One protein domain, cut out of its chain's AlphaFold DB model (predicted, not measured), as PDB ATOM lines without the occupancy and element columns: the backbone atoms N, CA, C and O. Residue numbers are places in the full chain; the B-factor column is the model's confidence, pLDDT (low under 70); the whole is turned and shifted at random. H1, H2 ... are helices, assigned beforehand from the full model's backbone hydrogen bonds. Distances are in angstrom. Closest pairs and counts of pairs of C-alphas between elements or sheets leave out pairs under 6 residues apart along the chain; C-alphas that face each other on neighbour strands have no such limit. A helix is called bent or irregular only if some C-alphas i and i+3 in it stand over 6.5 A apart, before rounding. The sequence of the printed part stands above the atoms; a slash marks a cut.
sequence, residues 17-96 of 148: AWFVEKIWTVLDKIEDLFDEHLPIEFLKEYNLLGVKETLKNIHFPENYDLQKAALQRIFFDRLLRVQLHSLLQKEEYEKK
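What this domain is: This is residues 17 to 96 of the 148 residues of an uncharacterized protein of Candidatus Gracilibacteria bacterium (UniProt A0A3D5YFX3). One long helix, H4, crosses short H3 near its beginning and then runs out of a small body, from which residues 78 to 96, of which 78 to 94 belong to H4, stick out. H3 sits between H4 and the kinked H1; small H2 touches no helix. The printed part has 80 residues, with helices H1, H2, H3, H4 in chain order and no named strand: all helix. It is loose, with a radius of gyration of the C-alphas of 15.9 A, and spans 52 by 28 by 21 A.

Where its parts are: H1, residues 17 to 33, begins at C-alpha (-3.712, 9.114, -28.857) and measures 23.8 A; it has a kink of 45 degrees near residue 27 and is irregular, with C-alphas 25 and 28 7.2 A apart. H2 is residues 40 to 45, H3 residues 51 to 59. H4, residues 64 to 94, measures 44.7 A and ends at C-alpha (4.540, -38.920, -16.210).

How they stand to each other: H1 touches H3 with residues 27 to 31 alone, at a shallow tilt of 9 degrees, opposite ways; the closest C-alphas, of Ile 30 and Lys 52, are 6.2 A apart. H4 touches H3 with residues 66 to 74 alone, at a steep tilt of 57 degrees; the closest C-alphas, of Thr 54 and Ala 70, are 4.4 A apart. H1 and H4 are apart. Every O i to N i+4 pair is within hydrogen-bond range in H2 and H4, against 8 of 13 in H1 and 4 of 5 in H3.

The domain as a whole: The C-alphas of Ala 17 and Lys 96, the two farthest apart, are 52.6 A apart. The printed part has no cut and no long link, and no printed residue is under 70 in pLDDT.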
ATOM      1  N   ALA A  17      -4.836   8.221 -28.571       88.00
ATOM      2  CA  ALA A  17      -3.712   9.114 -28.857       88.00
ATOM      3  C   ALA A  17      -2.716   9.224 -27.687       88.00
ATOM      4  O   ALA A  17      -1.510   9.280 -27.915       88.00
ATOM      5  N   TRP A  18      -3.210   9.193 -26.446       89.56
ATOM      6  CA  TRP A  18      -2.360   9.211 -25.258       89.56
ATOM      7  C   TRP A  18      -1.514   7.935 -25.168       89.56
ATOM      8  O   TRP A  18      -0.314   8.014 -24.916       89.56
ATOM      9  N   PHE A  19      -2.099   6.763 -25.450       89.06
ATOM     10  CA  PHE A  19      -1.349   5.502 -25.495       89.06
ATOM     11  C   PHE A  19      -0.268   5.521 -26.568       89.06
ATOM     12  O   PHE A  19       0.860   5.121 -26.291       89.06
ATOM     13  N   VAL A  20      -0.586   6.014 -27.768       90.19
ATOM     14  CA  VAL A  20       0.408   6.137 -28.839       90.19
ATOM     15  C   VAL A  20       1.585   7.000 -28.381       90.19
ATOM     16  O   VAL A  20       2.729   6.572 -28.514       90.19
ATOM     17  N   GLU A  21       1.315   8.173 -27.805       90.31
ATOM     18  CA  GLU A  21       2.354   9.069 -27.291       90.31
ATOM     19  C   GLU A  21       3.224   8.365 -26.243       90.31
ATOM     20  O   GLU A  21       4.450   8.376 -26.346       90.31
ATOM     21  N   LYS A  22       2.615   7.693 -25.259       91.38
ATOM     22  CA  LYS A  22       3.382   7.015 -24.206       91.38
ATOM     23  C   LYS A  22       4.206   5.853 -24.732       91.38
ATOM     24  O   LYS A  22       5.378   5.757 -24.374       91.38
ATOM     25  N   ILE A  23       3.656   5.020 -25.612       90.50
ATOM     26  CA  ILE A  23       4.415   3.916 -26.210       90.50
ATOM     27  C   ILE A  23       5.578   4.473 -27.036       90.50
ATOM     28  O   ILE A  23       6.694   3.982 -26.904       90.50
ATOM     29  N   TRP A  24       5.358   5.546 -27.801       89.94
ATOM     30  CA  TRP A  24       6.416   6.204 -28.567       89.94
ATOM     31  C   TRP A  24       7.590   6.645 -27.680       89.94
ATOM     32  O   TRP A  24       8.741   6.378 -28.008       89.94
ATOM     33  N   THR A  25       7.311   7.246 -26.517       91.06
ATOM     34  CA  THR A  25       8.360   7.728 -25.594       91.06
ATOM     35  C   THR A  25       9.216   6.629 -24.962       91.06
ATOM     36  O   THR A  25      10.266   6.927 -24.397       91.06
ATOM     37  N   VAL A  26       8.779   5.368 -25.018       90.69
ATOM     38  CA  VAL A  26       9.508   4.237 -24.424       90.69
ATOM     39  C   VAL A  26      10.115   3.294 -25.460       90.69
ATOM     40  O   VAL A  26      10.796   2.352 -25.067       90.69
ATOM     41  N   LEU A  27       9.927   3.547 -26.761       87.81
ATOM     42  CA  LEU A  27      10.491   2.703 -27.823       87.81
ATOM     43  C   LEU A  27      12.013   2.600 -27.744       87.81
ATOM     44  O   LEU A  27      12.559   1.514 -27.922       87.81
ATOM     45  N   ASP A  28      12.688   3.705 -27.436       87.81
ATOM     46  CA  ASP A  28      14.150   3.736 -27.354       87.81
ATOM     47  C   ASP A  28      14.675   2.880 -26.193       87.81
ATOM     48  O   ASP A  28      15.785   2.364 -26.254       87.81
ATOM     49  N   LYS A  29      13.843   2.635 -25.171       91.62
ATOM     50  CA  LYS A  29      14.184   1.773 -24.031       91.62
ATOM     51  C   LYS A  29      14.080   0.282 -24.346       91.62
ATOM     52  O   LYS A  29      14.521  -0.529 -23.540       91.62
ATOM     53  N   ILE A  30      13.493  -0.107 -25.483       91.19
ATOM     54  CA  ILE A  30      13.365  -1.525 -25.862       91.19
ATOM     55  C   ILE A  30      14.744  -2.183 -25.964       91.19
ATOM     56  O   ILE A  30      14.887  -3.350 -25.609       91.19
ATOM     57  N   GLU A  31      15.755  -1.436 -26.413       89.81
ATOM     58  CA  GLU A  31      17.116  -1.953 -26.554       89.81
ATOM     59  C   GLU A  31      17.722  -2.414 -25.225       89.81
ATOM     60  O   GLU A  31      18.420  -3.426 -25.207       89.81
ATOM     61  N   ASP A  32      17.403  -1.721 -24.134       92.31
ATOM     62  CA  ASP A  32      17.954  -1.999 -22.804       92.31
ATOM     63  C   ASP A  32      17.095  -2.983 -21.994       92.31
ATOM     64  O   ASP A  32      17.559  -3.549 -21.007       92.31
ATOM     65  N   LEU A  33      15.822  -3.157 -22.365       92.31
ATOM     66  CA  LEU A  33      14.845  -3.919 -21.577       92.31
ATOM     67  C   LEU A  33      14.631  -5.356 -22.056       92.31
ATOM     68  O   LEU A  33      14.078  -6.162 -21.307       92.31
ATOM     69  N   PHE A  34      14.994  -5.671 -23.299       93.62
ATOM     70  CA  PHE A  34      14.667  -6.954 -23.912       93.62
ATOM     71  C   PHE A  34      15.896  -7.625 -24.499       93.62
ATOM     72  O   PHE A  34      16.414  -7.195 -25.526       93.62
ATOM     73  N   ASP A  35      16.282  -8.747 -23.906       95.06
ATOM     74  CA  ASP A  35      17.248  -9.660 -24.500       95.06
ATOM     75  C   ASP A  35      16.548 -10.688 -25.390       95.06
ATOM     76  O   ASP A  35      15.400 -11.086 -25.153       95.06
ATOM     77  N   GLU A  36      17.245 -11.121 -26.440       95.75
ATOM     78  CA  GLU A  36      16.745 -12.192 -27.291       95.75
ATOM     79  C   GLU A  36      16.677 -13.499 -26.490       95.75
ATOM     80  O   GLU A  36      17.654 -13.931 -25.879       95.75
ATOM     81  N   HIS A  37      15.493 -14.108 -26.478       93.50
ATOM     82  CA  HIS A  37      15.183 -15.288 -25.674       93.50
ATOM     83  C   HIS A  37      15.127 -16.569 -26.511       93.50
ATOM     84  O   HIS A  37      15.113 -17.664 -25.946       93.50
ATOM     85  N   LEU A  38      15.063 -16.453 -27.841       95.25
ATOM     86  CA  LEU A  38      15.178 -17.589 -28.744       95.25
ATOM     87  C   LEU A  38      16.631 -17.784 -29.191       95.25
ATOM     88  O   LEU A  38      17.327 -16.805 -29.468       95.25
ATOM     89  N   PRO A  39      17.089 -19.038 -29.339       96.12
ATOM     90  CA  PRO A  39      18.371 -19.318 -29.970       96.12
ATOM     91  C   PRO A  39      18.437 -18.735 -31.387       96.12
ATOM     92  O   PRO A  39      17.445 -18.731 -32.123       96.12
ATOM     93  N   ILE A  40      19.621 -18.281 -31.797       95.75
ATOM     94  CA  ILE A  40      19.830 -17.663 -33.114       95.75
ATOM     95  C   ILE A  40      19.499 -18.626 -34.264       95.75
ATOM     96  O   ILE A  40      19.087 -18.203 -35.343       95.75
ATOM     97  N   GLU A  41      19.645 -19.927 -34.032       97.12
ATOM     98  CA  GLU A  41      19.300 -20.994 -34.964       97.12
ATOM     99  C   GLU A  41      17.797 -21.005 -35.254       97.12
ATOM    100  O   GLU A  41      17.408 -21.112 -36.411       97.12
ATOM    101  N   PHE A  42      16.959 -20.799 -34.232       94.69
ATOM    102  CA  PHE A  42      15.501 -20.776 -34.375       94.69
ATOM    103  C   PHE A  42      15.054 -19.551 -35.167       94.69
ATOM    104  O   PHE A  42      14.175 -19.650 -36.022       94.69
ATOM    105  N   LEU A  43      15.688 -18.400 -34.922       96.56
ATOM    106  CA  LEU A  43      15.414 -17.188 -35.695       96.56
ATOM    107  C   LEU A  43      15.701 -17.404 -37.182       96.56
ATOM    108  O   LEU A  43      14.905 -17.007 -38.028       96.56
ATOM    109  N   LYS A  44      16.810 -18.079 -37.496       96.75
ATOM    110  CA  LYS A  44      17.212 -18.372 -38.877       96.75
ATOM    111  C   LYS A  44      16.331 -19.431 -39.531       96.75
ATOM    112  O   LYS A  44      15.881 -19.223 -40.651       96.75
ATOM    113  N   GLU A  45      16.079 -20.543 -38.847       96.94
ATOM    114  CA  GLU A  45      15.299 -21.668 -39.375       96.94
ATOM    115  C   GLU A  45      13.860 -21.256 -39.703       96.94
ATOM    116  O   GLU A  45      13.346 -21.588 -40.770       96.94
ATOM    117  N   TYR A  46      13.230 -20.482 -38.817       95.38
ATOM    118  CA  TYR A  46      11.836 -20.060 -38.970       95.38
ATOM    119  C   TYR A  46      11.676 -18.660 -39.579       95.38
ATOM    120  O   TYR A  46      10.549 -18.164 -39.663       95.38
ATOM    121  N   ASN A  47      12.779 -18.036 -40.015       95.88
ATOM    122  CA  ASN A  47      12.824 -16.682 -40.574       95.88
ATOM    123  C   ASN A  47      12.068 -15.663 -39.700       95.88
ATOM    124  O   ASN A  47      11.138 -14.986 -40.146       95.88
ATOM    125  N   LEU A  48      12.428 -15.614 -38.418       97.56
ATOM    126  CA  LEU A  48      11.789 -14.766 -37.421       97.56
ATOM    127  C   LEU A  48      12.616 -13.507 -37.172       97.56
ATOM    128  O   LEU A  48      13.838 -13.569 -37.043       97.56
ATOM    129  N   LEU A  49      11.928 -12.374 -37.023       97.38
ATOM    130  CA  LEU A  49      12.540 -11.145 -36.520       97.38
ATOM    131  C   LEU A  49      13.055 -11.342 -35.096       97.38
ATOM    132  O   LEU A  49      12.467 -12.106 -34.324       97.38
ATOM    133  N   GLY A  50      14.087 -10.583 -34.722       97.31
ATOM    134  CA  GLY A  50      14.517 -10.489 -33.330       97.31
ATOM    135  C   GLY A  50      13.425  -9.887 -32.437       97.31
ATOM    136  O   GLY A  50      12.532  -9.173 -32.909       97.31
ATOM    137  N   VAL A  51      13.481 -10.146 -31.129       96.69
ATOM    138  CA  VAL A  51      12.453  -9.669 -30.181       96.69
ATOM    139  C   VAL A  51      12.311  -8.142 -30.195       96.69
ATOM    140  O   VAL A  51      11.200  -7.614 -30.207       96.69
ATOM    141  N   LYS A  52      13.427  -7.415 -30.280       95.69
ATOM    142  CA  LYS A  52      13.445  -5.947 -30.266       95.69
ATOM    143  C   LYS A  52      12.817  -5.349 -31.526       95.69
ATOM    144  O   LYS A  52      11.970  -4.461 -31.443       95.69
ATOM    145  N   GLU A  53      13.187  -5.876 -32.693       95.44
ATOM    146  CA  GLU A  53      12.617  -5.480 -33.987       95.44
ATOM    147  C   GLU A  53      11.124  -5.798 -34.058       95.44
ATOM    148  O   GLU A  53      10.339  -4.991 -34.557       95.44
ATOM    149  N   THR A  54      10.730  -6.947 -33.506       96.44
ATOM    150  CA  THR A  54       9.332  -7.368 -33.393       96.44
ATOM    151  C   THR A  54       8.517  -6.371 -32.580       96.44
ATOM    152  O   THR A  54       7.469  -5.921 -33.040       96.44
ATOM    153  N   LEU A  55       9.000  -5.975 -31.398       94.75
ATOM    154  CA  LEU A  55       8.316  -5.006 -30.537       94.75
ATOM    155  C   LEU A  55       8.215  -3.622 -31.191       94.75
ATOM    156  O   LEU A  55       7.181  -2.965 -31.099       94.75
ATOM    157  N   LYS A  56       9.248  -3.180 -31.909       94.06
ATOM    158  CA  LYS A  56       9.183  -1.918 -32.658       94.06
ATOM    159  C   LYS A  56       8.148  -1.995 -33.782       94.06
ATOM    160  O   LYS A  56       7.280  -1.129 -33.868       94.06
ATOM    161  N   ASN A  57       8.175  -3.055 -34.591       94.31
ATOM    162  CA  ASN A  57       7.326  -3.178 -35.778       94.31
ATOM    163  C   ASN A  57       5.882  -3.620 -35.492       94.31
ATOM    164  O   ASN A  57       5.010  -3.390 -36.326       94.31
ATOM    165  N   ILE A  58       5.583  -4.201 -34.325       93.25
ATOM    166  CA  ILE A  58       4.190  -4.462 -33.935       93.25
ATOM    167  C   ILE A  58       3.461  -3.167 -33.551       93.25
ATOM    168  O   ILE A  58       2.265  -3.033 -33.810       93.25
ATOM    169  N   HIS A  59       4.181  -2.207 -32.962       91.88
ATOM    170  CA  HIS A  59       3.630  -0.923 -32.533       91.88
ATOM    171  C   HIS A  59       3.739   0.147 -33.626       91.88
ATOM    172  O   HIS A  59       2.759   0.824 -33.914       91.88
ATOM    173  N   PHE A  60       4.901   0.301 -34.257       92.19
ATOM    174  CA  PHE A  60       5.157   1.317 -35.281       92.19
ATOM    175  C   PHE A  60       5.888   0.701 -36.480       92.19
ATOM    176  O   PHE A  60       7.084   0.939 -36.655       92.19
ATOM    177  N   PRO A  61       5.186  -0.099 -37.302       93.00
ATOM    178  CA  PRO A  61       5.796  -0.769 -38.442       93.00
ATOM    179  C   PRO A  61       6.342   0.227 -39.457       93.00
ATOM    180  O   PRO A  61       5.680   1.204 -39.818       93.00
ATOM    181  N   GLU A  62       7.538  -0.059 -39.965       92.69
ATOM    182  CA  GLU A  62       8.121   0.719 -41.060       92.69
ATOM    183  C   GLU A  62       7.413   0.426 -42.389       92.69
ATOM    184  O   GLU A  62       7.244   1.315 -43.222       92.69
ATOM    185  N   ASN A  63       6.958  -0.818 -42.574       94.12
ATOM    186  CA  ASN A  63       6.178  -1.270 -43.722       94.12
ATOM    187  C   ASN A  63       5.304  -2.487 -43.355       94.12
ATOM    188  O   ASN A  63       5.434  -3.075 -42.279       94.12
ATOM    189  N   TYR A  64       4.395  -2.862 -44.258       93.00
ATOM    190  CA  TYR A  64       3.468  -3.980 -44.045       93.00
ATOM    191  C   TYR A  64       4.161  -5.344 -43.925       93.00
ATOM    192  O   TYR A  64       3.676  -6.206 -43.191       93.00
ATOM    193  N   ASP A  65       5.296  -5.549 -44.596       95.56
ATOM    194  CA  ASP A  65       6.023  -6.820 -44.540       95.56
ATOM    195  C   ASP A  65       6.646  -7.038 -43.157       95.56
ATOM    196  O   ASP A  65       6.489  -8.106 -42.563       95.56
ATOM    197  N   LEU A  66       7.256  -5.998 -42.583       95.81
ATOM    198  CA  LEU A  66       7.798  -6.033 -41.225       95.81
ATOM    199  C   LEU A  66       6.701  -6.146 -40.166       95.81
ATOM    200  O   LEU A  66       6.879  -6.862 -39.182       95.81
ATOM    201  N   GLN A  67       5.540  -5.519 -40.381       95.19
ATOM    202  CA  GLN A  67       4.378  -5.732 -39.515       95.19
ATOM    203  C   GLN A  67       3.966  -7.210 -39.497       95.19
ATOM    204  O   GLN A  67       3.720  -7.788 -38.437       95.19
ATOM    205  N   LYS A  68       3.895  -7.836 -40.677       96.12
ATOM    206  CA  LYS A  68       3.515  -9.243 -40.818       96.12
ATOM    207  C   LYS A  68       4.548 -10.171 -40.179       96.12
ATOM    208  O   LYS A  68       4.161 -11.106 -39.481       96.12
ATOM    209  N   ALA A  69       5.835  -9.893 -40.364       97.69
ATOM    210  CA  ALA A  69       6.915 -10.657 -39.748       97.69
ATOM    211  C   ALA A  69       6.918 -10.519 -38.211       97.69
ATOM    212  O   ALA A  69       7.061 -11.516 -37.502       97.69
ATOM    213  N   ALA A  70       6.654  -9.319 -37.682       97.19
ATOM    214  CA  ALA A  70       6.491  -9.094 -36.244       97.19
ATOM    215  C   ALA A  70       5.288  -9.869 -35.679       97.19
ATOM    216  O   ALA A  70       5.402 -10.544 -34.657       97.19
ATOM    217  N   LEU A  71       4.144  -9.846 -36.371       96.62
ATOM    218  CA  LEU A  71       2.977 -10.652 -35.998       96.62
ATOM    219  C   LEU A  71       3.298 -12.149 -35.996       96.62
ATOM    220  O   LEU A  71       2.942 -12.844 -35.045       96.62
ATOM    221  N   GLN A  72       3.990 -12.645 -37.026       97.19
ATOM    222  CA  GLN A  72       4.419 -14.041 -37.103       97.19
ATOM    223  C   GLN A  72       5.286 -14.425 -35.899       97.19
ATOM    224  O   GLN A  72       5.014 -15.454 -35.278       97.19
ATOM    225  N   ARG A  73       6.260 -13.587 -35.519       97.56
ATOM    226  CA  ARG A  73       7.077 -13.804 -34.316       97.56
ATOM    227  C   ARG A  73       6.219 -13.871 -33.048       97.56
ATOM    228  O   ARG A  73       6.361 -14.810 -32.275       97.56
ATOM    229  N   ILE A  74       5.268 -12.952 -32.863       97.06
ATOM    230  CA  ILE A  74       4.369 -12.964 -31.692       97.06
ATOM    231  C   ILE A  74       3.512 -14.236 -31.636       97.06
ATOM    232  O   ILE A  74       3.332 -14.823 -30.566       97.06
ATOM    233  N   PHE A  75       2.960 -14.681 -32.766       97.06
ATOM    234  CA  PHE A  75       2.186 -15.926 -32.810       97.06
ATOM    235  C   PHE A  75       3.056 -17.151 -32.537       97.06
ATOM    236  O   PHE A  75       2.621 -18.041 -31.803       97.06
ATOM    237  N   PHE A  76       4.278 -17.170 -33.072       96.94
ATOM    238  CA  PHE A  76       5.257 -18.212 -32.797       96.94
ATOM    239  C   PHE A  76       5.558 -18.299 -31.296       96.94
ATOM    240  O   PHE A  76       5.369 -19.359 -30.705       96.94
ATOM    241  N   ASP A  77       5.905 -17.181 -30.652       96.31
ATOM    242  CA  ASP A  77       6.231 -17.139 -29.221       96.31
ATOM    243  C   ASP A  77       5.048 -17.598 -28.351       96.31
ATOM    244  O   ASP A  77       5.215 -18.308 -27.353       96.31
ATOM    245  N   ARG A  78       3.821 -17.224 -28.735       96.69
ATOM    246  CA  ARG A  78       2.597 -17.670 -28.052       96.69
ATOM    247  C   ARG A  78       2.400 -19.174 -28.178       96.69
ATOM    248  O   ARG A  78       2.121 -19.827 -27.172       96.69
ATOM    249  N   LEU A  79       2.535 -19.722 -29.384       97.00
ATOM    250  CA  LEU A  79       2.385 -21.155 -29.612       97.00
ATOM    251  C   LEU A  79       3.477 -21.936 -28.878       97.00
ATOM    252  O   LEU A  79       3.159 -22.888 -28.168       97.00
ATOM    253  N   LEU A  80       4.732 -21.498 -28.978       96.25
ATOM    254  CA  LEU A  80       5.865 -22.112 -28.293       96.25
ATOM    255  C   LEU A  80       5.628 -22.173 -26.784       96.25
ATOM    256  O   LEU A  80       5.787 -23.230 -26.182       96.25
ATOM    257  N   ARG A  81       5.165 -21.076 -26.171       96.00
ATOM    258  CA  ARG A  81       4.835 -21.041 -24.739       96.00
ATOM    259  C   ARG A  81       3.775 -22.075 -24.362       96.00
ATOM    260  O   ARG A  81       3.928 -22.756 -23.350       96.00
ATOM    261  N   VAL A  82       2.717 -22.208 -25.165       97.25
ATOM    262  CA  VAL A  82       1.660 -23.209 -24.937       97.25
ATOM    263  C   VAL A  82       2.221 -24.627 -25.058       97.25
ATOM    264  O   VAL A  82       1.941 -25.463 -24.201       97.25
ATOM    265  N   GLN A  83       3.043 -24.893 -26.076       96.12
ATOM    266  CA  GLN A  83       3.649 -26.210 -26.281       96.12
ATOM    267  C   GLN A  83       4.618 -26.573 -25.154       96.12
ATOM    268  O   GLN A  83       4.511 -27.658 -24.590       96.12
ATOM    269  N   LEU A  84       5.505 -25.656 -24.757       96.19
ATOM    270  CA  LEU A  84       6.423 -25.863 -23.637       96.19
ATOM    271  C   LEU A  84       5.665 -26.125 -22.336       96.19
ATOM    272  O   LEU A  84       5.984 -27.065 -21.614       96.19
ATOM    273  N   HIS A  85       4.620 -25.347 -22.055       96.38
ATOM    274  CA  HIS A  85       3.799 -25.559 -20.868       96.38
ATOM    275  C   HIS A  85       3.088 -26.922 -20.883       96.38
ATOM    276  O   HIS A  85       3.017 -27.589 -19.853       96.38
ATOM    277  N   SER A  86       2.586 -27.356 -22.043       94.75
ATOM    278  CA  SER A  86       1.984 -28.683 -22.217       94.75
ATOM    279  C   SER A  86       3.002 -29.805 -21.989       94.75
ATOM    280  O   SER A  86       2.718 -30.762 -21.270       94.75
ATOM    281  N   LEU A  87       4.216 -29.665 -22.531       94.38
ATOM    282  CA  LEU A  87       5.296 -30.636 -22.349       94.38
ATOM    283  C   LEU A  87       5.739 -30.740 -20.887       94.38
ATOM    284  O   LEU A  87       5.862 -31.852 -20.381       94.38
ATOM    285  N   LEU A  88       5.903 -29.610 -20.194       94.69
ATOM    286  CA  LEU A  88       6.248 -29.591 -18.770       94.69
ATOM    287  C   LEU A  88       5.158 -30.251 -17.914       94.69
ATOM    288  O   LEU A  88       5.462 -31.043 -17.028       94.69
ATOM    289  N   GLN A  89       3.880 -29.976 -18.202       91.19
ATOM    290  CA  GLN A  89       2.767 -30.643 -17.519       91.19
ATOM    291  C   GLN A  89       2.739 -32.145 -17.790       91.19
ATOM    292  O   GLN A  89       2.504 -32.928 -16.870       91.19
ATOM    293  N   LYS A  90       2.982 -32.554 -19.039       88.75
ATOM    294  CA  LYS A  90       3.063 -33.964 -19.415       88.75
ATOM    295  C   LYS A  90       4.200 -34.660 -18.671       88.75
ATOM    296  O   LYS A  90       3.977 -35.723 -18.106       88.75
ATOM    297  N   GLU A  91       5.386 -34.060 -18.626       89.12
ATOM    298  CA  GLU A  91       6.535 -34.612 -17.905       89.12
ATOM    299  C   GLU A  91       6.235 -34.772 -16.407       89.12
ATOM    300  O   GLU A  91       6.488 -35.827 -15.827       89.12
ATOM    301  N   GLU A  92       5.633 -33.757 -15.786       88.44
ATOM    302  CA  GLU A  92       5.250 -33.801 -14.375       88.44
ATOM    303  C   GLU A  92       4.172 -34.858 -14.096       88.44
ATOM    304  O   GLU A  92       4.191 -35.541 -13.069       88.44
ATOM    305  N   TYR A  93       3.237 -35.040 -15.028       84.06
ATOM    306  CA  TYR A  93       2.234 -36.092 -14.942       84.06
ATOM    307  C   TYR A  93       2.860 -37.485 -15.088       84.06
ATOM    308  O   TYR A  93       2.529 -38.381 -14.315       84.06
ATOM    309  N   GLU A  94       3.814 -37.660 -16.005       83.38
ATOM    310  CA  GLU A  94       4.540 -38.920 -16.210       83.38
ATOM    311  C   GLU A  94       5.440 -39.304 -15.024       83.38
ATOM    312  O   GLU A  94       5.630 -40.495 -14.771       83.38
ATOM    313  N   LYS A  95       5.958 -38.330 -14.261       82.81
ATOM    314  CA  LYS A  95       6.742 -38.577 -13.032       82.81
ATOM    315  C   LYS A  95       5.929 -39.223 -11.912       82.81
ATOM    316  O   LYS A  95       6.512 -39.842 -11.019       82.81
ATOM    317  N   LYS A  96       4.596 -39.116 -11.939       76.25
ATOM    318  CA  LYS A  96       3.717 -39.788 -10.974       76.25
ATOM    319  C   LYS A  96       3.726 -41.289 -11.265       76.25
ATOM    320  O   LYS A  96       2.884 -41.796 -11.997       76.25
TER     321      LYS A  96